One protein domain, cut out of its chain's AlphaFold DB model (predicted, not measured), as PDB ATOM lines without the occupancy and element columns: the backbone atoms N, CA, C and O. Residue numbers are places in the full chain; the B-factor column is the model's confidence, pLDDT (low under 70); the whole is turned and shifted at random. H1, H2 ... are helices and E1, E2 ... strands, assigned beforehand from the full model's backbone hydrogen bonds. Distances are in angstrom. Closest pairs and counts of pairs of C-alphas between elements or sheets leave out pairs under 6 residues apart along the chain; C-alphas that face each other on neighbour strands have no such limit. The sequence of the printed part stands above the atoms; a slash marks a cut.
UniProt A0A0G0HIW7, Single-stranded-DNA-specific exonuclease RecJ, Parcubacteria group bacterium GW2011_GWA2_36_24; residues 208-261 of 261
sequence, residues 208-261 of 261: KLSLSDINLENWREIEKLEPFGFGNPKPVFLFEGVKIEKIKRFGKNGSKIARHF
ATOM      1  N   LYS A 208      85.709 138.092 106.760       92.56
ATOM      2  CA  LYS A 208      86.984 138.766 106.483       92.56
ATOM      3  C   LYS A 208      87.778 138.917 107.774       92.56
ATOM      4  O   LYS A 208      87.236 139.425 108.751       92.56
ATOM      5  N   LEU A 209      89.049 138.530 107.756       92.62
ATOM      6  CA  LEU A 209      89.942 138.608 108.908       92.62
ATOM      7  C   LEU A 209      91.232 139.361 108.575       92.62
ATOM      8  O   LEU A 209      91.664 139.456 107.423       92.62
ATOM      9  N   SER A 210      91.863 139.873 109.625       91.81
ATOM     10  CA  SER A 210      93.208 140.437 109.612       91.81
ATOM     11  C   SER A 210      94.224 139.421 110.142       91.81
ATOM     12  O   SER A 210      93.870 138.489 110.860       91.81
ATOM     13  N   LEU A 211      95.517 139.601 109.843       89.56
ATOM     14  CA  LEU A 211      96.554 138.707 110.383       89.56
ATOM     15  C   LEU A 211      96.610 138.711 111.923       89.56
ATOM     16  O   LEU A 211      96.987 137.702 112.510       89.56
ATOM     17  N   SER A 212      96.203 139.802 112.583       91.00
ATOM     18  CA  SER A 212      96.111 139.876 114.051       91.00
ATOM     19  C   SER A 212      95.055 138.944 114.649       91.00
ATOM     20  O   SER A 212      95.170 138.555 115.813       91.00
ATOM     21  N   ASP A 213      94.063 138.532 113.859       92.38
ATOM     22  CA  ASP A 213      93.034 137.588 114.299       92.38
ATOM     23  C   ASP A 213      93.548 136.137 114.314       92.38
ATOM     24  O   ASP A 213      92.885 135.250 114.855       92.38
ATOM     25  N   ILE A 214      94.740 135.877 113.762       91.38
ATOM     26  CA  ILE A 214      95.381 134.558 113.763       91.38
ATOM     27  C   ILE A 214      96.079 134.345 115.108       91.38
ATOM     28  O   ILE A 214      97.280 134.562 115.268       91.38
ATOM     29  N   ASN A 215      95.310 133.909 116.099       93.69
ATOM     30  CA  ASN A 215      95.811 133.614 117.434       93.69
ATOM     31  C   ASN A 215      95.116 132.381 118.041       93.69
ATOM     32  O   ASN A 215      94.105 131.890 117.535       93.69
ATOM     33  N   LEU A 216      95.694 131.853 119.124       93.31
ATOM     34  CA  LEU A 216      95.223 130.619 119.759       93.31
ATOM     35  C   LEU A 216      93.842 130.773 120.415       93.31
ATOM     36  O   LEU A 216      93.121 129.790 120.546       93.31
ATOM     37  N   GLU A 217      93.483 131.980 120.845       95.69
ATOM     38  CA  GLU A 217      92.181 132.262 121.451       95.69
ATOM     39  C   GLU A 217      91.068 132.132 120.409       95.69
ATOM     40  O   GLU A 217      90.184 131.293 120.566       95.69
ATOM     41  N   ASN A 218      91.192 132.840 119.282       92.81
ATOM     42  CA  ASN A 218      90.252 132.744 118.166       92.81
ATOM     43  C   ASN A 218      90.181 131.322 117.593       92.81
ATOM     44  O   ASN A 218      89.097 130.836 117.277       92.81
ATOM     45  N   TRP A 219      91.318 130.621 117.510       91.50
ATOM     46  CA  TRP A 219      91.347 129.211 117.114       91.50
ATOM     47  C   TRP A 219      90.473 128.336 118.025       91.50
ATOM     48  O   TRP A 219      89.665 127.555 117.531       91.50
ATOM     49  N   ARG A 220      90.586 128.500 119.350       92.25
ATOM     50  CA  ARG A 220      89.787 127.736 120.323       92.25
ATOM     51  C   ARG A 220      88.299 128.044 120.232       92.25
ATOM     52  O   ARG A 220      87.495 127.146 120.448       92.25
ATOM     53  N   GLU A 221      87.923 129.286 119.942       94.19
ATOM     54  CA  GLU A 221      86.514 129.634 119.730       94.19
ATOM     55  C   GLU A 221      85.954 128.960 118.470       94.19
ATOM     56  O   GLU A 221      84.847 128.429 118.508       94.19
ATOM     57  N   ILE A 222      86.736 128.892 117.386       92.06
ATOM     58  CA  ILE A 222      86.345 128.184 116.159       92.06
ATOM     59  C   ILE A 222      86.223 126.675 116.405       92.06
ATOM     60  O   ILE A 222      85.273 126.061 115.927       92.06
ATOM     61  N   GLU A 223      87.134 126.070 117.175       89.75
ATOM     62  CA  GLU A 223      87.069 124.638 117.514       89.75
ATOM     63  C   GLU A 223      85.771 124.258 118.243       89.75
ATOM     64  O   GLU A 223      85.296 123.135 118.097       89.75
ATOM     65  N   LYS A 224      85.134 125.183 118.976       91.50
ATOM     66  CA  LYS A 224      83.831 124.922 119.619       91.50
ATOM     67  C   LYS A 224      82.688 124.713 118.621       91.50
ATOM     68  O   LYS A 224      81.633 124.237 119.028       91.50
ATOM     69  N   LEU A 225      82.874 125.080 117.351       91.00
ATOM     70  CA  LEU A 225      81.890 124.874 116.284       91.00
ATOM     71  C   LEU A 225      81.942 123.457 115.700       91.00
ATOM     72  O   LEU A 225      81.129 123.124 114.839       91.00
ATOM     73  N   GLU A 226      82.885 122.622 116.140       89.62
ATOM     74  CA  GLU A 226      82.912 121.211 115.775       89.62
ATOM     75  C   GLU A 226      81.659 120.455 116.273       89.62
ATOM     76  O   GLU A 226      81.078 120.807 117.301       89.62
ATOM     77  N   PRO A 227      81.243 119.378 115.580       88.25
ATOM     78  CA  PRO A 227      81.920 118.735 114.454       88.25
ATOM     79  C   PRO A 227      81.665 119.441 113.122       88.25
ATOM     80  O   PRO A 227      80.524 119.713 112.745       88.25
ATOM     81  N   PHE A 228      82.741 119.665 112.370       87.94
ATOM     82  CA  PHE A 228      82.628 120.093 110.982       87.94
ATOM     83  C   PHE A 228      82.295 118.909 110.068       87.94
ATOM     84  O   PHE A 228      82.715 117.776 110.308       87.94
ATOM     85  N   GLY A 229      81.561 119.176 108.993       82.62
ATOM     86  CA  GLY A 229      81.156 118.165 108.025       82.62
ATOM     87  C   GLY A 229      80.051 118.648 107.093       82.62
ATOM     88  O   GLY A 229      79.831 119.844 106.909       82.62
ATOM     89  N   PHE A 230      79.339 117.698 106.491       77.31
ATOM     90  CA  PHE A 230      78.171 118.008 105.670       77.31
ATOM     91  C   PHE A 230      77.086 118.674 106.532       77.31
ATOM     92  O   PHE A 230      76.659 118.103 107.531       77.31
ATOM     93  N   GLY A 231      76.672 119.889 106.164       83.56
ATOM     94  CA  GLY A 231      75.738 120.713 106.944       83.56
ATOM     95  C   GLY A 231      76.392 121.655 107.966       83.56
ATOM     96  O   GLY A 231      75.715 122.544 108.467       83.56
ATOM     97  N   ASN A 232      77.695 121.512 108.229       89.06
ATOM     98  CA  ASN A 232      78.485 122.433 109.052       89.06
ATOM     99  C   ASN A 232      79.924 122.515 108.503       89.06
ATOM    100  O   ASN A 232      80.841 121.922 109.078       89.06
ATOM    101  N   PRO A 233      80.143 123.120 107.320       87.62
ATOM    102  CA  PRO A 233      81.472 123.187 106.722       87.62
ATOM    103  C   PRO A 233      82.432 124.000 107.598       87.62
ATOM    104  O   PRO A 233      82.020 124.882 108.348       87.62
ATOM    105  N   LYS A 234      83.736 123.724 107.477       89.19
ATOM    106  CA  LYS A 234      84.754 124.564 108.120       89.19
ATOM    107  C   LYS A 234      84.652 125.994 107.581       89.19
ATOM    108  O   LYS A 234      84.549 126.137 106.359       89.19
ATOM    109  N   PRO A 235      84.740 127.018 108.445       90.81
ATOM    110  CA  PRO A 235      84.646 128.398 108.004       90.81
ATOM    111  C   PRO A 235      85.792 128.745 107.049       90.81
ATOM    112  O   PRO A 235      86.955 128.392 107.275       90.81
ATOM    113  N   VAL A 236      85.458 129.446 105.971       91.81
ATOM    114  CA  VAL A 236      86.392 129.960 104.975       91.81
ATOM    115  C   VAL A 236      86.632 131.436 105.258       91.81
ATOM    116  O   VAL A 236      85.731 132.265 105.158       91.81
ATOM    117  N   PHE A 237      87.874 131.775 105.595       92.50
ATOM    118  CA  PHE A 237      88.267 133.144 105.920       92.50
ATOM    119  C   PHE A 237      88.943 133.834 104.740       92.50
ATOM    120  O   PHE A 237      89.798 133.249 104.069       92.50
ATOM    121  N   LEU A 238      88.605 135.104 104.528       92.12
ATOM    122  CA  LEU A 238      89.265 135.953 103.544       92.12
ATOM    123  C   LEU A 238      90.238 136.913 104.234       92.12
ATOM    124  O   LEU A 238      89.841 137.691 105.098       92.12
ATOM    125  N   PHE A 239      91.490 136.905 103.783       90.69
ATOM    126  CA  PHE A 239      92.495 137.895 104.160       90.69
ATOM    127  C   PHE A 239      92.850 138.740 102.932       90.69
ATOM    128  O   PHE A 239      93.367 138.221 101.939       90.69
ATOM    129  N   GLU A 240      92.567 140.040 102.984       90.00
ATOM    130  CA  GLU A 240      92.837 140.985 101.893       90.00
ATOM    131  C   GLU A 240      94.106 141.801 102.165       90.00
ATOM    132  O   GLU A 240      94.478 142.041 103.311       90.00
ATOM    133  N   GLY A 241      94.787 142.233 101.100       86.25
ATOM    134  CA  GLY A 241      95.932 143.145 101.218       86.25
ATOM    135  C   GLY A 241      97.162 142.561 101.924       86.25
ATOM    136  O   GLY A 241      98.035 143.315 102.348       86.25
ATOM    137  N   VAL A 242      97.253 141.235 102.056       89.75
ATOM    138  CA  VAL A 242      98.353 140.590 102.777       89.75
ATOM    139  C   VAL A 242      99.628 140.564 101.936       89.75
ATOM    140  O   VAL A 242      99.631 140.108 100.789       89.75
ATOM    141  N   LYS A 243     100.741 141.019 102.516       88.75
ATOM    142  CA  LYS A 243     102.055 140.974 101.873       88.75
ATOM    143  C   LYS A 243     102.655 139.578 102.016       88.75
ATOM    144  O   LYS A 243     102.782 139.066 103.115       88.75
ATOM    145  N   ILE A 244     103.052 138.967 100.903       89.38
ATOM    146  CA  ILE A 244     103.759 137.683 100.930       89.38
ATOM    147  C   ILE A 244     105.246 137.952 101.166       89.38
ATOM    148  O   ILE A 244     105.897 138.581 100.332       89.38
ATOM    149  N   GLU A 245     105.798 137.435 102.259       89.75
ATOM    150  CA  GLU A 245     107.232 137.513 102.549       89.75
ATOM    151  C   GLU A 245     108.029 136.438 101.809       89.75
ATOM    152  O   GLU A 245     109.122 136.686 101.296       89.75
ATOM    153  N   LYS A 246     107.487 135.214 101.739       88.75
ATOM    154  CA  LYS A 246     108.208 134.069 101.172       88.75
ATOM    155  C   LYS A 246     107.284 133.050 100.533       88.75
ATOM    156  O   LYS A 246     106.313 132.597 101.132       88.75
ATOM    157  N   ILE A 247     107.666 132.587  99.345       89.19
ATOM    158  CA  ILE A 247     106.989 131.498  98.640       89.19
ATOM    159  C   ILE A 247     107.911 130.282  98.591       89.19
ATOM    160  O   ILE A 247     109.047 130.368  98.130       89.19
ATOM    161  N   LYS A 248     107.411 129.127  99.031       89.19
ATOM    162  CA  LYS A 248     108.093 127.834  98.913       89.19
ATOM    163  C   LYS A 248     107.238 126.882  98.088       89.19
ATOM    164  O   LYS A 248     106.089 126.625  98.432       89.19
ATOM    165  N   ARG A 249     107.805 126.328  97.015       86.69
ATOM    166  CA  ARG A 249     107.165 125.265  96.224       86.69
ATOM    167  C   ARG A 249     107.623 123.897  96.720       86.69
ATOM    168  O   ARG A 249     108.797 123.723  97.039       86.69
ATOM    169  N   PHE A 250     106.706 122.940  96.815       84.75
ATOM    170  CA  PHE A 250     106.989 121.571  97.253       84.75
ATOM    171  C   PHE A 250     105.990 120.565  96.646       84.75
ATOM    172  O   PHE A 250     105.051 120.944  95.952       84.75
ATOM    173  N   GLY A 251     106.200 119.264  96.883       73.12
ATOM    174  CA  GLY A 251     105.388 118.180  96.307       73.12
ATOM    175  C   GLY A 251     105.879 117.700  94.935       73.12
ATOM    176  O   GLY A 251     106.714 118.347  94.302       73.12
ATOM    177  N   LYS A 252     105.377 116.542  94.468       58.66
ATOM    178  CA  LYS A 252     105.725 116.018  93.133       58.66
ATOM    179  C   LYS A 252     105.368 117.068  92.075       58.66
ATOM    180  O   LYS A 252     104.244 117.571  92.058       58.66
ATOM    181  N   ASN A 253     106.356 117.413  91.251       65.94
ATOM    182  CA  ASN A 253     106.293 118.416  90.185       65.94
ATOM    183  C   ASN A 253     105.956 119.848  90.652       65.94
ATOM    184  O   ASN A 253     105.451 120.643  89.870       65.94
ATOM    185  N   GLY A 254     106.212 120.197  91.922       64.62
ATOM    186  CA  GLY A 254     105.968 121.556  92.431       64.62
ATOM    187  C   GLY A 254     104.488 121.934  92.544       64.62
ATOM    188  O   GLY A 254     104.161 123.116  92.594       64.62
ATOM    189  N   SER A 255     103.605 120.934  92.600       67.00
ATOM    190  CA  SER A 255     102.144 121.089  92.658       67.00
ATOM    191  C   SER A 255     101.617 121.756  93.935       67.00
ATOM    192  O   SER A 255     100.436 122.088  93.996       67.00
ATOM    193  N   LYS A 256     102.455 121.966  94.961       71.06
ATOM    194  CA  LYS A 256     102.073 122.631  96.213       71.06
ATOM    195  C   LYS A 256     102.876 123.905  96.435       71.06
ATOM    196  O   LYS A 256     104.083 123.951  96.191       71.06
ATOM    197  N   ILE A 257     102.205 124.928  96.958       81.44
ATOM    198  CA  ILE A 257     102.785 126.233  97.273       81.44
ATOM    199  C   ILE A 257     102.477 126.553  98.738       81.44
ATOM    200  O   ILE A 257     101.320 126.533  99.139       81.44
ATOM    201  N   ALA A 258     103.504 126.871  99.522       81.19
ATOM    202  CA  ALA A 258     103.372 127.504 100.829       81.19
ATOM    203  C   ALA A 258     103.750 128.981 100.698       81.19
ATOM    204  O   ALA A 258     104.808 129.305 100.153       81.19
ATOM    205  N   ARG A 259     102.886 129.864 101.196       83.81
ATOM    206  CA  ARG A 259     103.113 131.310 101.279       83.81
ATOM    207  C   ARG A 259     103.254 131.671 102.754       83.81
ATOM    208  O   ARG A 259     102.458 131.204 103.560       83.81
ATOM    209  N   HIS A 260     104.287 132.432 103.078       80.00
ATOM    210  CA  HIS A 260     104.476 133.038 104.391       80.00
ATOM    211  C   HIS A 260     104.105 134.506 104.245       80.00
ATOM    212  O   HIS A 260     104.489 135.127 103.245       80.00
ATOM    213  N   PHE A 261     103.322 134.989 105.193       80.75
ATOM    214  CA  PHE A 261     102.714 136.307 105.230       80.75
ATOM    215  C   PHE A 261     103.109 137.002 106.526       80.75
ATOM    216  O   PHE A 261     103.315 136.254 107.511       80.75
TER     217      PHE A 261
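What this domain is: This is residues 208 to 261 of the 261 residues of the protein "Single-stranded-DNA-specific exonuclease RecJ" of Parcubacteria group bacterium GW2011_GWA2_36_24 (UniProt A0A0G0HIW7). With little regular structure, a short helix, H1, lies at one side and a two-stranded hairpin, E1 and E2, at the other, joined by a long looping stretch, residues 224 to 245. The 54 printed residues run H1, E1, E2; the class is mixed, with 18 residues in named elements. The sheet, order E1 - E2, is antiparallel. The whole is only just loose, close to extended: the radius of gyration of the C-alphas is 14.6 A, the spans 35 by 27 by 18 A.

How they stand to each other: In H1, residues 216 to 223, every O i to N i+4 pair is within hydrogen-bond range. E1, residues 246 to 250, and E2, residues 256 to 260, form an antiparallel hairpin at 160 degrees. N 248 and O 258 are 2.8 A apart, within hydrogen-bond range. H1 and E2 are apart.

Where its parts are: H1 measures 10.4 A from C-alpha 216 at (95.223, 130.619, 119.759). E1 measures 13.2 A; E2 measures 13.5 A, ending at C-alpha 260, (104.476, 133.038, 104.391).

The domain as a whole: The C-alphas farthest apart, of Lys 224 and Asn 253, are 37.6 A apart. The printed part has no cut. The link H1 to E1 is long. Residues 252 to 255 have pLDDT under 70.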